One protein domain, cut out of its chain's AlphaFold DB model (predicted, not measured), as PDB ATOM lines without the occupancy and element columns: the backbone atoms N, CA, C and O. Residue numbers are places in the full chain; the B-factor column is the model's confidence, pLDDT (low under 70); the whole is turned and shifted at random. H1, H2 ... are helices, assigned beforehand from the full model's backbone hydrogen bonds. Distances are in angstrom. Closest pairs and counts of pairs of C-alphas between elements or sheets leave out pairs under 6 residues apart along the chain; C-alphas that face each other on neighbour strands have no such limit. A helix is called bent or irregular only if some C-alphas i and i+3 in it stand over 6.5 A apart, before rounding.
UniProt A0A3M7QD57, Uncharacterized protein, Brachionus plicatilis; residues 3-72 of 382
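AT A GLANCE: This is residues 3 to 72 of the 382 residues of an uncharacterized protein of Brachionus plicatilis (UniProt A0A3M7QD57). Look first at H4, the longest helix, which sticks out as a long arm; at its beginning the chain joins an open hook made by H1, H2 and H3. H1 runs out one way, H2 turns across, and H3 comes back, with an empty space left between H1 and H3, and no helix touches another. The printed part has 70 residues with four named helices, in the order H1, H2, H3, H4, and no named strand; its class is all helix. It is only just extended, close to loose, with a radius of gyration of the C-alphas of 16.8 A, and it is elongated, with spans of 47 by 26 by 25 A.

HOW THE PARTS SIT: Begin at H4, residues 50 to 71, and look back to H3, residues 36 to 45. The two are close but not clearly touching, and their closest C-alphas, those of Phe 43 and Ile 50, are 7.7 A apart. Their lines are about perpendicular, at 90 degrees. From H3 move on to H2, residues 26 to 33: these two are also close but not clearly touching, with the closest C-alphas, those of Leu 33 and Ile 39, 6.9 A apart. They run the same way at a steep tilt of 68 degrees, only just short of about perpendicular. H1, residues 3 to 20, is apart from H2, H3 and H4, and H2 is apart from H4. Read the backbone O and N atoms along the helices: in H1, H2 and H3 every O i to N i+4 pair is within hydrogen-bond range, and in H4 17 of 18 are.

IN THESE COORDINATES: Find C-alpha 50 at (113.712, -47.768, -53.215); from there H4 runs 31.5 A to C-alpha 71 at (123.936, -77.611, -53.614). H1 begins at C-alpha 3, at (124.954, -45.132, -41.119), and its first and last C-alphas are 26.4 A apart. H3 measures 14.6 A from C-alpha 36 to C-alpha 45, and H2 10.5 A from C-alpha 26 to C-alpha 33. None of the four helices is bent.

THE WHOLE: The two C-alphas farthest apart are those of Lys 21 and Gly 72, at 47.7 A. Residues 47 to 72, of which 50 to 71 belong to H4, stand free, and so do residues 8 to 17 of H1. The links from H1 to H2, H2 to H3 and H3 to H4 are tight, with 5, 2 and 4 residues, and the printed part has no cut. In the B-factor column the mean pLDDT of the printed part is 78.2; look for values under 70 at residues 3 to 4 and 22 to 36.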
ATOM      1  N   ASN A   3     126.341 -45.628 -41.085       59.88
ATOM      2  CA  ASN A   3     124.954 -45.132 -41.119       59.88
ATOM      3  C   ASN A   3     123.892 -46.214 -40.836       59.88
ATOM      4  O   ASN A   3     122.837 -45.912 -40.277       59.88
ATOM      5  N   LEU A   4     124.181 -47.483 -41.153       64.75
ATOM      6  CA  LEU A   4     123.254 -48.599 -40.920       64.75
ATOM      7  C   LEU A   4     122.962 -48.801 -39.419       64.75
ATOM      8  O   LEU A   4     121.828 -49.069 -39.026       64.75
ATOM      9  N   LYS A   5     123.984 -48.606 -38.571       73.94
ATOM     10  CA  LYS A   5     123.907 -48.807 -37.114       73.94
ATOM     11  C   LYS A   5     123.021 -47.759 -36.429       73.94
ATOM     12  O   LYS A   5     122.435 -48.044 -35.389       73.94
ATOM     13  N   MET A   6     122.892 -46.567 -37.020       74.19
ATOM     14  CA  MET A   6     122.009 -45.507 -36.525       74.19
ATOM     15  C   MET A   6     120.553 -45.739 -36.949       74.19
ATOM     16  O   MET A   6     119.658 -45.645 -36.111       74.19
ATOM     17  N   GLY A   7     120.316 -46.143 -38.204       83.62
ATOM     18  CA  GLY A   7     118.977 -46.516 -38.679       83.62
ATOM     19  C   GLY A   7     118.366 -47.674 -37.881       83.62
ATOM     20  O   GLY A   7     117.202 -47.608 -37.494       83.62
ATOM     21  N   TYR A   8     119.168 -48.691 -37.546       79.25
ATOM     22  CA  TYR A   8     118.709 -49.830 -36.744       79.25
ATOM     23  C   TYR A   8     118.331 -49.434 -35.305       79.25
ATOM     24  O   TYR A   8     117.330 -49.913 -34.780       79.25
ATOM     25  N   LYS A   9     119.065 -48.498 -34.679       82.81
ATOM     26  CA  LYS A   9     118.703 -47.951 -33.357       82.81
ATOM     27  C   LYS A   9     117.369 -47.200 -33.384       82.81
ATOM     28  O   LYS A   9     116.552 -47.408 -32.494       82.81
ATOM     29  N   ILE A  10     117.134 -46.370 -34.402       83.69
ATOM     30  CA  ILE A  10     115.869 -45.633 -34.562       83.69
ATOM     31  C   ILE A  10     114.699 -46.608 -34.769       83.69
ATOM     32  O   ILE A  10     113.650 -46.441 -34.152       83.69
ATOM     33  N   LEU A  11     114.896 -47.665 -35.566       84.38
ATOM     34  CA  LEU A  11     113.889 -48.709 -35.769       84.38
ATOM     35  C   LEU A  11     113.555 -49.458 -34.465       84.38
ATOM     36  O   LEU A  11     112.381 -49.680 -34.186       84.38
ATOM     37  N   ILE A  12     114.559 -49.803 -33.650       86.56
ATOM     38  CA  ILE A  12     114.348 -50.445 -32.340       86.56
ATOM     39  C   ILE A  12     113.567 -49.529 -31.389       86.56
ATOM     40  O   ILE A  12     112.633 -49.997 -30.744       86.56
ATOM     41  N   ILE A  13     113.910 -48.237 -31.314       87.19
ATOM     42  CA  ILE A  13     113.194 -47.271 -30.461       87.19
ATOM     43  C   ILE A  13     111.727 -47.163 -30.897       87.19
ATOM     44  O   ILE A  13     110.838 -47.265 -30.058       87.19
ATOM     45  N   PHE A  14     111.468 -47.056 -32.203       84.69
ATOM     46  CA  PHE A  14     110.110 -46.997 -32.744       84.69
ATOM     47  C   PHE A  14     109.297 -48.271 -32.458       84.69
ATOM     48  O   PHE A  14     108.140 -48.188 -32.054       84.69
ATOM     49  N   MET A  15     109.901 -49.456 -32.608       81.94
ATOM     50  CA  MET A  15     109.245 -50.726 -32.267       81.94
ATOM     51  C   MET A  15     108.979 -50.862 -30.761       81.94
ATOM     52  O   MET A  15     107.942 -51.399 -30.377       81.94
ATOM     53  N   ARG A  16     109.874 -50.346 -29.908       85.69
ATOM     54  CA  ARG A  16     109.685 -50.325 -28.452       85.69
ATOM     55  C   ARG A  16     108.531 -49.407 -28.051       85.69
ATOM     56  O   ARG A  16     107.649 -49.838 -27.327       85.69
ATOM     57  N   GLU A  17     108.467 -48.202 -28.613       81.94
ATOM     58  CA  GLU A  17     107.388 -47.248 -28.333       81.94
ATOM     59  C   GLU A  17     106.013 -47.728 -28.851       81.94
ATOM     60  O   GLU A  17     104.973 -47.368 -28.296       81.94
ATOM     61  N   LEU A  18     105.983 -48.571 -29.892       76.50
ATOM     62  CA  LEU A  18     104.771 -49.277 -30.328       76.50
ATOM     63  C   LEU A  18     104.359 -50.401 -29.361       76.50
ATOM     64  O   LEU A  18     103.161 -50.574 -29.121       76.50
ATOM     65  N   ALA A  19     105.325 -51.138 -28.805       76.94
ATOM     66  CA  ALA A  19     105.077 -52.180 -27.810       76.94
ATOM     67  C   ALA A  19     104.580 -51.590 -26.477       76.94
ATOM     68  O   ALA A  19     103.579 -52.062 -25.943       76.94
ATOM     69  N   ASP A  20     105.203 -50.508 -25.997       80.31
ATOM     70  CA  ASP A  20     104.837 -49.819 -24.750       80.31
ATOM     71  C   ASP A  20     103.412 -49.227 -24.806       80.31
ATOM     72  O   ASP A  20     102.714 -49.162 -23.797       80.31
ATOM     73  N   LYS A  21     102.926 -48.855 -26.002       84.75
ATOM     74  CA  LYS A  21     101.536 -48.404 -26.231       84.75
ATOM     75  C   LYS A  21     100.523 -49.552 -26.344       84.75
ATOM     76  O   LYS A  21      99.354 -49.310 -26.637       84.75
ATOM     77  N   ASN A  22     100.963 -50.792 -26.121       69.31
ATOM     78  CA  ASN A  22     100.160 -52.014 -26.097       69.31
ATOM     79  C   ASN A  22      99.329 -52.253 -27.381       69.31
ATOM     80  O   ASN A  22      98.274 -52.891 -27.362       69.31
ATOM     81  N   ILE A  23      99.809 -51.756 -28.532       66.38
ATOM     82  CA  ILE A  23      99.137 -51.879 -29.838       66.38
ATOM     83  C   ILE A  23      99.482 -53.235 -30.480       66.38
ATOM     84  O   ILE A  23      99.964 -53.317 -31.607       66.38
ATOM     85  N   TYR A  24      99.219 -54.324 -29.753       58.09
ATOM     86  CA  TYR A  24      99.421 -55.697 -30.239       58.09
ATOM     87  C   TYR A  24      98.262 -56.231 -31.091       58.09
ATOM     88  O   TYR A  24      98.345 -57.330 -31.634       58.09
ATOM     89  N   ASN A  25      97.191 -55.453 -31.266       59.16
ATOM     90  CA  ASN A  25      96.115 -55.804 -32.186       59.16
ATOM     91  C   ASN A  25      96.530 -55.444 -33.635       59.16
ATOM     92  O   ASN A  25      96.704 -54.260 -33.937       59.16
ATOM     93  N   PRO A  26      96.683 -56.413 -34.561       53.19
ATOM     94  CA  PRO A  26      97.211 -56.142 -35.902       53.19
ATOM     95  C   PRO A  26      96.241 -55.354 -36.801       53.19
ATOM     96  O   PRO A  26      96.674 -54.708 -37.758       53.19
ATOM     97  N   LEU A  27      94.934 -55.356 -36.506       59.72
ATOM     98  CA  LEU A  27      93.925 -54.673 -37.325       59.72
ATOM     99  C   LEU A  27      94.081 -53.138 -37.387       59.72
ATOM    100  O   LEU A  27      94.092 -52.604 -38.504       59.72
ATOM    101  N   PRO A  28      94.212 -52.392 -36.267       61.47
ATOM    102  CA  PRO A  28      94.479 -50.955 -36.322       61.47
ATOM    103  C   PRO A  28      95.809 -50.627 -37.016       61.47
ATOM    104  O   PRO A  28      95.846 -49.677 -37.797       61.47
ATOM    105  N   LEU A  29      96.860 -51.438 -36.833       53.81
ATOM    106  CA  LEU A  29      98.150 -51.231 -37.503       53.81
ATOM    107  C   LEU A  29      98.022 -51.344 -39.034       53.81
ATOM    108  O   LEU A  29      98.526 -50.491 -39.764       53.81
ATOM    109  N   ILE A  30      97.273 -52.336 -39.532       57.84
ATOM    110  CA  ILE A  30      96.996 -52.509 -40.969       57.84
ATOM    111  C   ILE A  30      96.124 -51.366 -41.516       57.84
ATOM    112  O   ILE A  30      96.361 -50.905 -42.635       57.84
ATOM    113  N   LYS A  31      95.151 -50.851 -40.748       62.44
ATOM    114  CA  LYS A  31      94.398 -49.635 -41.121       62.44
ATOM    115  C   LYS A  31      95.307 -48.401 -41.195       62.44
ATOM    116  O   LYS A  31      95.192 -47.630 -42.143       62.44
ATOM    117  N   TYR A  32      96.231 -48.244 -40.249       55.97
ATOM    118  CA  TYR A  32      97.172 -47.124 -40.204       55.97
ATOM    119  C   TYR A  32      98.167 -47.174 -41.380       55.97
ATOM    120  O   TYR A  32      98.325 -46.188 -42.103       55.97
ATOM    121  N   LEU A  33      98.734 -48.354 -41.664       58.84
ATOM    122  CA  LEU A  33      99.632 -48.608 -42.800       58.84
ATOM    123  C   LEU A  33      98.935 -48.529 -44.170       58.84
ATOM    124  O   LEU A  33      99.567 -48.126 -45.148       58.84
ATOM    125  N   LYS A  34      97.628 -48.824 -44.264       58.94
ATOM    126  CA  LYS A  34      96.831 -48.598 -45.491       58.94
ATOM    127  C   LYS A  34      96.781 -47.127 -45.916       58.94
ATOM    128  O   LYS A  34      96.500 -46.842 -47.083       58.94
ATOM    129  N   THR A  35      97.100 -46.191 -45.024       64.62
ATOM    130  CA  THR A  35      97.252 -44.775 -45.364       64.62
ATOM    131  C   THR A  35      98.544 -44.579 -46.165       64.62
ATOM    132  O   THR A  35      99.580 -44.215 -45.613       64.62
ATOM    133  N   LYS A  36      98.480 -44.795 -47.492       68.69
ATOM    134  CA  LYS A  36      99.613 -44.763 -48.453       68.69
ATOM    135  C   LYS A  36     100.617 -43.617 -48.235       68.69
ATOM    136  O   LYS A  36     101.804 -43.774 -48.514       68.69
ATOM    137  N   ARG A  37     100.152 -42.470 -47.724       74.31
ATOM    138  CA  ARG A  37     100.974 -41.298 -47.391       74.31
ATOM    139  C   ARG A  37     102.038 -41.584 -46.321       74.31
ATOM    140  O   ARG A  37     103.151 -41.100 -46.488       74.31
ATOM    141  N   LEU A  38     101.750 -42.379 -45.284       78.12
ATOM    142  CA  LEU A  38     102.704 -42.661 -44.201       78.12
ATOM    143  C   LEU A  38     103.907 -43.468 -44.704       78.12
ATOM    144  O   LEU A  38     105.046 -43.097 -44.449       78.12
ATOM    145  N   ILE A  39     103.659 -44.527 -45.482       77.94
ATOM    146  CA  ILE A  39     104.714 -45.367 -46.068       77.94
ATOM    147  C   ILE A  39     105.620 -44.524 -46.982       77.94
ATOM    148  O   ILE A  39     106.842 -44.551 -46.840       77.94
ATOM    149  N   ILE A  40     105.035 -43.701 -47.860       76.31
ATOM    150  CA  ILE A  40     105.787 -42.781 -48.734       76.31
ATOM    151  C   ILE A  40     106.580 -41.746 -47.914       76.31
ATOM    152  O   ILE A  40     107.699 -41.392 -48.288       76.31
ATOM    153  N   TYR A  41     106.034 -41.269 -46.792       78.88
ATOM    154  CA  TYR A  41     106.701 -40.314 -45.907       78.88
ATOM    155  C   TYR A  41     107.886 -40.945 -45.161       78.88
ATOM    156  O   TYR A  41     108.959 -40.348 -45.117       78.88
ATOM    157  N   ILE A  42     107.743 -42.185 -44.680       82.12
ATOM    158  CA  ILE A  42     108.822 -42.981 -44.077       82.12
ATOM    159  C   ILE A  42     109.952 -43.215 -45.094       82.12
ATOM    160  O   ILE A  42     111.112 -42.938 -44.786       82.12
ATOM    161  N   PHE A  43     109.633 -43.619 -46.333       78.75
ATOM    162  CA  PHE A  43     110.634 -43.757 -47.402       78.75
ATOM    163  C   PHE A  43     111.331 -42.429 -47.745       78.75
ATOM    164  O   PHE A  43     112.547 -42.411 -47.948       78.75
ATOM    165  N   ARG A  44     110.597 -41.305 -47.759       78.19
ATOM    166  CA  ARG A  44     111.171 -39.964 -47.969       78.19
ATOM    167  C   ARG A  44     112.098 -39.531 -46.829       78.19
ATOM    168  O   ARG A  44     113.191 -39.049 -47.117       78.19
ATOM    169  N   ILE A  45     111.700 -39.717 -45.568       74.75
ATOM    170  CA  ILE A  45     112.506 -39.352 -44.389       74.75
ATOM    171  C   ILE A  45     113.794 -40.165 -44.327       74.75
ATOM    172  O   ILE A  45     114.871 -39.599 -44.155       74.75
ATOM    173  N   LEU A  46     113.701 -41.484 -44.502       80.31
ATOM    174  CA  LEU A  46     114.861 -42.367 -44.412       80.31
ATOM    175  C   LEU A  46     115.866 -42.159 -45.558       80.31
ATOM    176  O   LEU A  46     116.964 -42.706 -45.495       80.31
ATOM    177  N   LYS A  47     115.496 -41.417 -46.619       77.06
ATOM    178  CA  LYS A  47     116.232 -41.319 -47.896       77.06
ATOM    179  C   LYS A  47     116.651 -42.685 -48.456       77.06
ATOM    180  O   LYS A  47     117.570 -42.762 -49.274       77.06
ATOM    181  N   ILE A  48     115.988 -43.769 -48.042       74.25
ATOM    182  CA  ILE A  48     116.282 -45.093 -48.569       74.25
ATOM    183  C   ILE A  48     115.731 -45.108 -49.981       74.25
ATOM    184  O   ILE A  48     114.524 -45.200 -50.208       74.25
ATOM    185  N   ASN A  49     116.649 -44.972 -50.930       80.25
ATOM    186  CA  ASN A  49     116.342 -45.094 -52.334       80.25
ATOM    187  C   ASN A  49     115.718 -46.480 -52.546       80.25
ATOM    188  O   ASN A  49     116.364 -47.495 -52.290       80.25
ATOM    189  N   ILE A  50     114.461 -46.522 -52.992       79.25
ATOM    190  CA  ILE A  50     113.712 -47.768 -53.215       79.25
ATOM    191  C   ILE A  50     114.466 -48.671 -54.209       79.25
ATOM    192  O   ILE A  50     114.492 -49.888 -54.041       79.25
ATOM    193  N   ILE A  51     115.198 -48.064 -55.153       79.56
ATOM    194  CA  ILE A  51     116.115 -48.734 -56.084       79.56
ATOM    195  C   ILE A  51     117.221 -49.500 -55.334       79.56
ATOM    196  O   ILE A  51     117.597 -50.592 -55.744       79.56
ATOM    197  N   SER A  52     117.719 -48.977 -54.209       81.44
ATOM    198  CA  SER A  52     118.734 -49.651 -53.392       81.44
ATOM    199  C   SER A  52     118.177 -50.866 -52.650       81.44
ATOM    200  O   SER A  52     118.897 -51.851 -52.528       81.44
ATOM    201  N   ILE A  53     116.924 -50.833 -52.175       82.69
ATOM    202  CA  ILE A  53     116.284 -52.026 -51.591       82.69
ATOM    203  C   ILE A  53     116.057 -53.068 -52.686       82.69
ATOM    204  O   ILE A  53     116.449 -54.217 -52.514       82.69
ATOM    205  N   LEU A  54     115.476 -52.667 -53.821       83.88
ATOM    206  CA  LEU A  54     115.242 -53.558 -54.962       83.88
ATOM    207  C   LEU A  54     116.545 -54.198 -55.457       83.88
ATOM    208  O   LEU A  54     116.579 -55.402 -55.676       83.88
ATOM    209  N   SER A  55     117.634 -53.429 -55.553       88.19
ATOM    210  CA  SER A  55     118.960 -53.937 -55.926       88.19
ATOM    211  C   SER A  55     119.480 -54.997 -54.949       88.19
ATOM    212  O   SER A  55     119.968 -56.040 -55.388       88.19
ATOM    213  N   VAL A  56     119.321 -54.778 -53.635       90.75
ATOM    214  CA  VAL A  56     119.685 -55.761 -52.599       90.75
ATOM    215  C   VAL A  56     118.818 -57.015 -52.710       90.75
ATOM    216  O   VAL A  56     119.364 -58.110 -52.741       90.75
ATOM    217  N   VAL A  57     117.496 -56.876 -52.852       93.75
ATOM    218  CA  VAL A  57     116.567 -58.011 -53.009       93.75
ATOM    219  C   VAL A  57     116.911 -58.841 -54.251       93.75
ATOM    220  O   VAL A  57     117.024 -60.061 -54.153       93.75
ATOM    221  N   VAL A  58     117.158 -58.198 -55.397       94.00
ATOM    222  CA  VAL A  58     117.567 -58.874 -56.641       94.00
ATOM    223  C   VAL A  58     118.915 -59.583 -56.478       94.00
ATOM    224  O   VAL A  58     119.045 -60.731 -56.900       94.00
ATOM    225  N   HIS A  59     119.898 -58.965 -55.813       93.56
ATOM    226  CA  HIS A  59     121.175 -59.624 -55.510       93.56
ATOM    227  C   HIS A  59     121.005 -60.831 -54.581       93.56
ATOM    228  O   HIS A  59     121.610 -61.871 -54.829       93.56
ATOM    229  N   THR A  60     120.175 -60.730 -53.538       91.19
ATOM    230  CA  THR A  60     119.924 -61.839 -52.606       91.19
ATOM    231  C   THR A  60     119.220 -63.006 -53.300       91.19
ATOM    232  O   THR A  60     119.622 -64.150 -53.098       91.19
ATOM    233  N   ILE A  61     118.231 -62.738 -54.160       92.44
ATOM    234  CA  ILE A  61     117.554 -63.768 -54.965       92.44
ATOM    235  C   ILE A  61     118.539 -64.418 -55.948       92.44
ATOM    236  O   ILE A  61     118.622 -65.641 -56.004       92.44
ATOM    237  N   SER A  62     119.342 -63.624 -56.663       92.38
ATOM    238  CA  SER A  62     120.355 -64.139 -57.597       92.38
ATOM    239  C   SER A  62     121.388 -65.032 -56.892       92.38
ATOM    240  O   SER A  62     121.682 -66.135 -57.353       92.38
ATOM    241  N   TRP A  63     121.871 -64.615 -55.717       95.00
ATOM    242  CA  TRP A  63     122.785 -65.397 -54.879       95.00
ATOM    243  C   TRP A  63     122.151 -66.701 -54.365       95.00
ATOM    244  O   TRP A  63     122.795 -67.749 -54.391       95.00
ATOM    245  N   LEU A  64     120.875 -66.669 -53.960       91.50
ATOM    246  CA  LEU A  64     120.116 -67.866 -53.577       91.50
ATOM    247  C   LEU A  64     120.001 -68.860 -54.743       91.50
ATOM    248  O   LEU A  64     120.296 -70.039 -54.557       91.50
ATOM    249  N   CYS A  65     119.659 -68.399 -55.950       88.75
ATOM    250  CA  CYS A  65     119.595 -69.246 -57.146       88.75
ATOM    251  C   CYS A  65     120.964 -69.858 -57.508       88.75
ATOM    252  O   CYS A  65     121.046 -71.049 -57.819       88.75
ATOM    253  N   GLN A  66     122.049 -69.081 -57.417       91.12
ATOM    254  CA  GLN A  66     123.418 -69.560 -57.667       91.12
ATOM    255  C   GLN A  66     123.921 -70.575 -56.630       91.12
ATOM    256  O   GLN A  66     124.801 -71.376 -56.942       91.12
ATOM    257  N   ASN A  67     123.395 -70.549 -55.404       88.94
ATOM    258  CA  ASN A  67     123.766 -71.516 -54.372       88.94
ATOM    259  C   ASN A  67     122.889 -72.770 -54.405       88.94
ATOM    260  O   ASN A  67     123.432 -73.862 -54.276       88.94
ATOM    261  N   ALA A  68     121.581 -72.643 -54.656       87.94
ATOM    262  CA  ALA A  68     120.679 -73.788 -54.818       87.94
ATOM    263  C   ALA A  68     121.114 -74.709 -55.974       87.94
ATOM    264  O   ALA A  68     121.127 -75.931 -55.841       87.94
ATOM    265  N   THR A  69     121.560 -74.117 -57.087       85.81
ATOM    266  CA  THR A  69     122.118 -74.857 -58.234       85.81
ATOM    267  C   THR A  69     123.435 -75.570 -57.914       85.81
ATOM    268  O   THR A  69     123.682 -76.644 -58.456       85.81
ATOM    269  N   LYS A  70     124.265 -75.032 -57.010       88.31
ATOM    270  CA  LYS A  70     125.507 -75.684 -56.552       88.31
ATOM    271  C   LYS A  70     125.275 -76.772 -55.506       88.31
ATOM    272  O   LYS A  70     126.068 -77.704 -55.434       88.31
ATOM    273  N   SER A  71     124.235 -76.652 -54.683       88.06
ATOM    274  CA  SER A  71     123.936 -77.611 -53.614       88.06
ATOM    275  C   SER A  71     123.084 -78.800 -54.063       88.06
ATOM    276  O   SER A  71     122.871 -79.711 -53.268       88.06
ATOM    277  N   GLY A  72     122.585 -78.806 -55.306       89.38
ATOM    278  CA  GLY A  72     121.741 -79.885 -55.833       89.38
ATOM    279  C   GLY A  72     120.383 -80.009 -55.133       89.38
ATOM    280  O   GLY A  72     119.724 -81.040 -55.254       89.38
TER     281      GLY A  72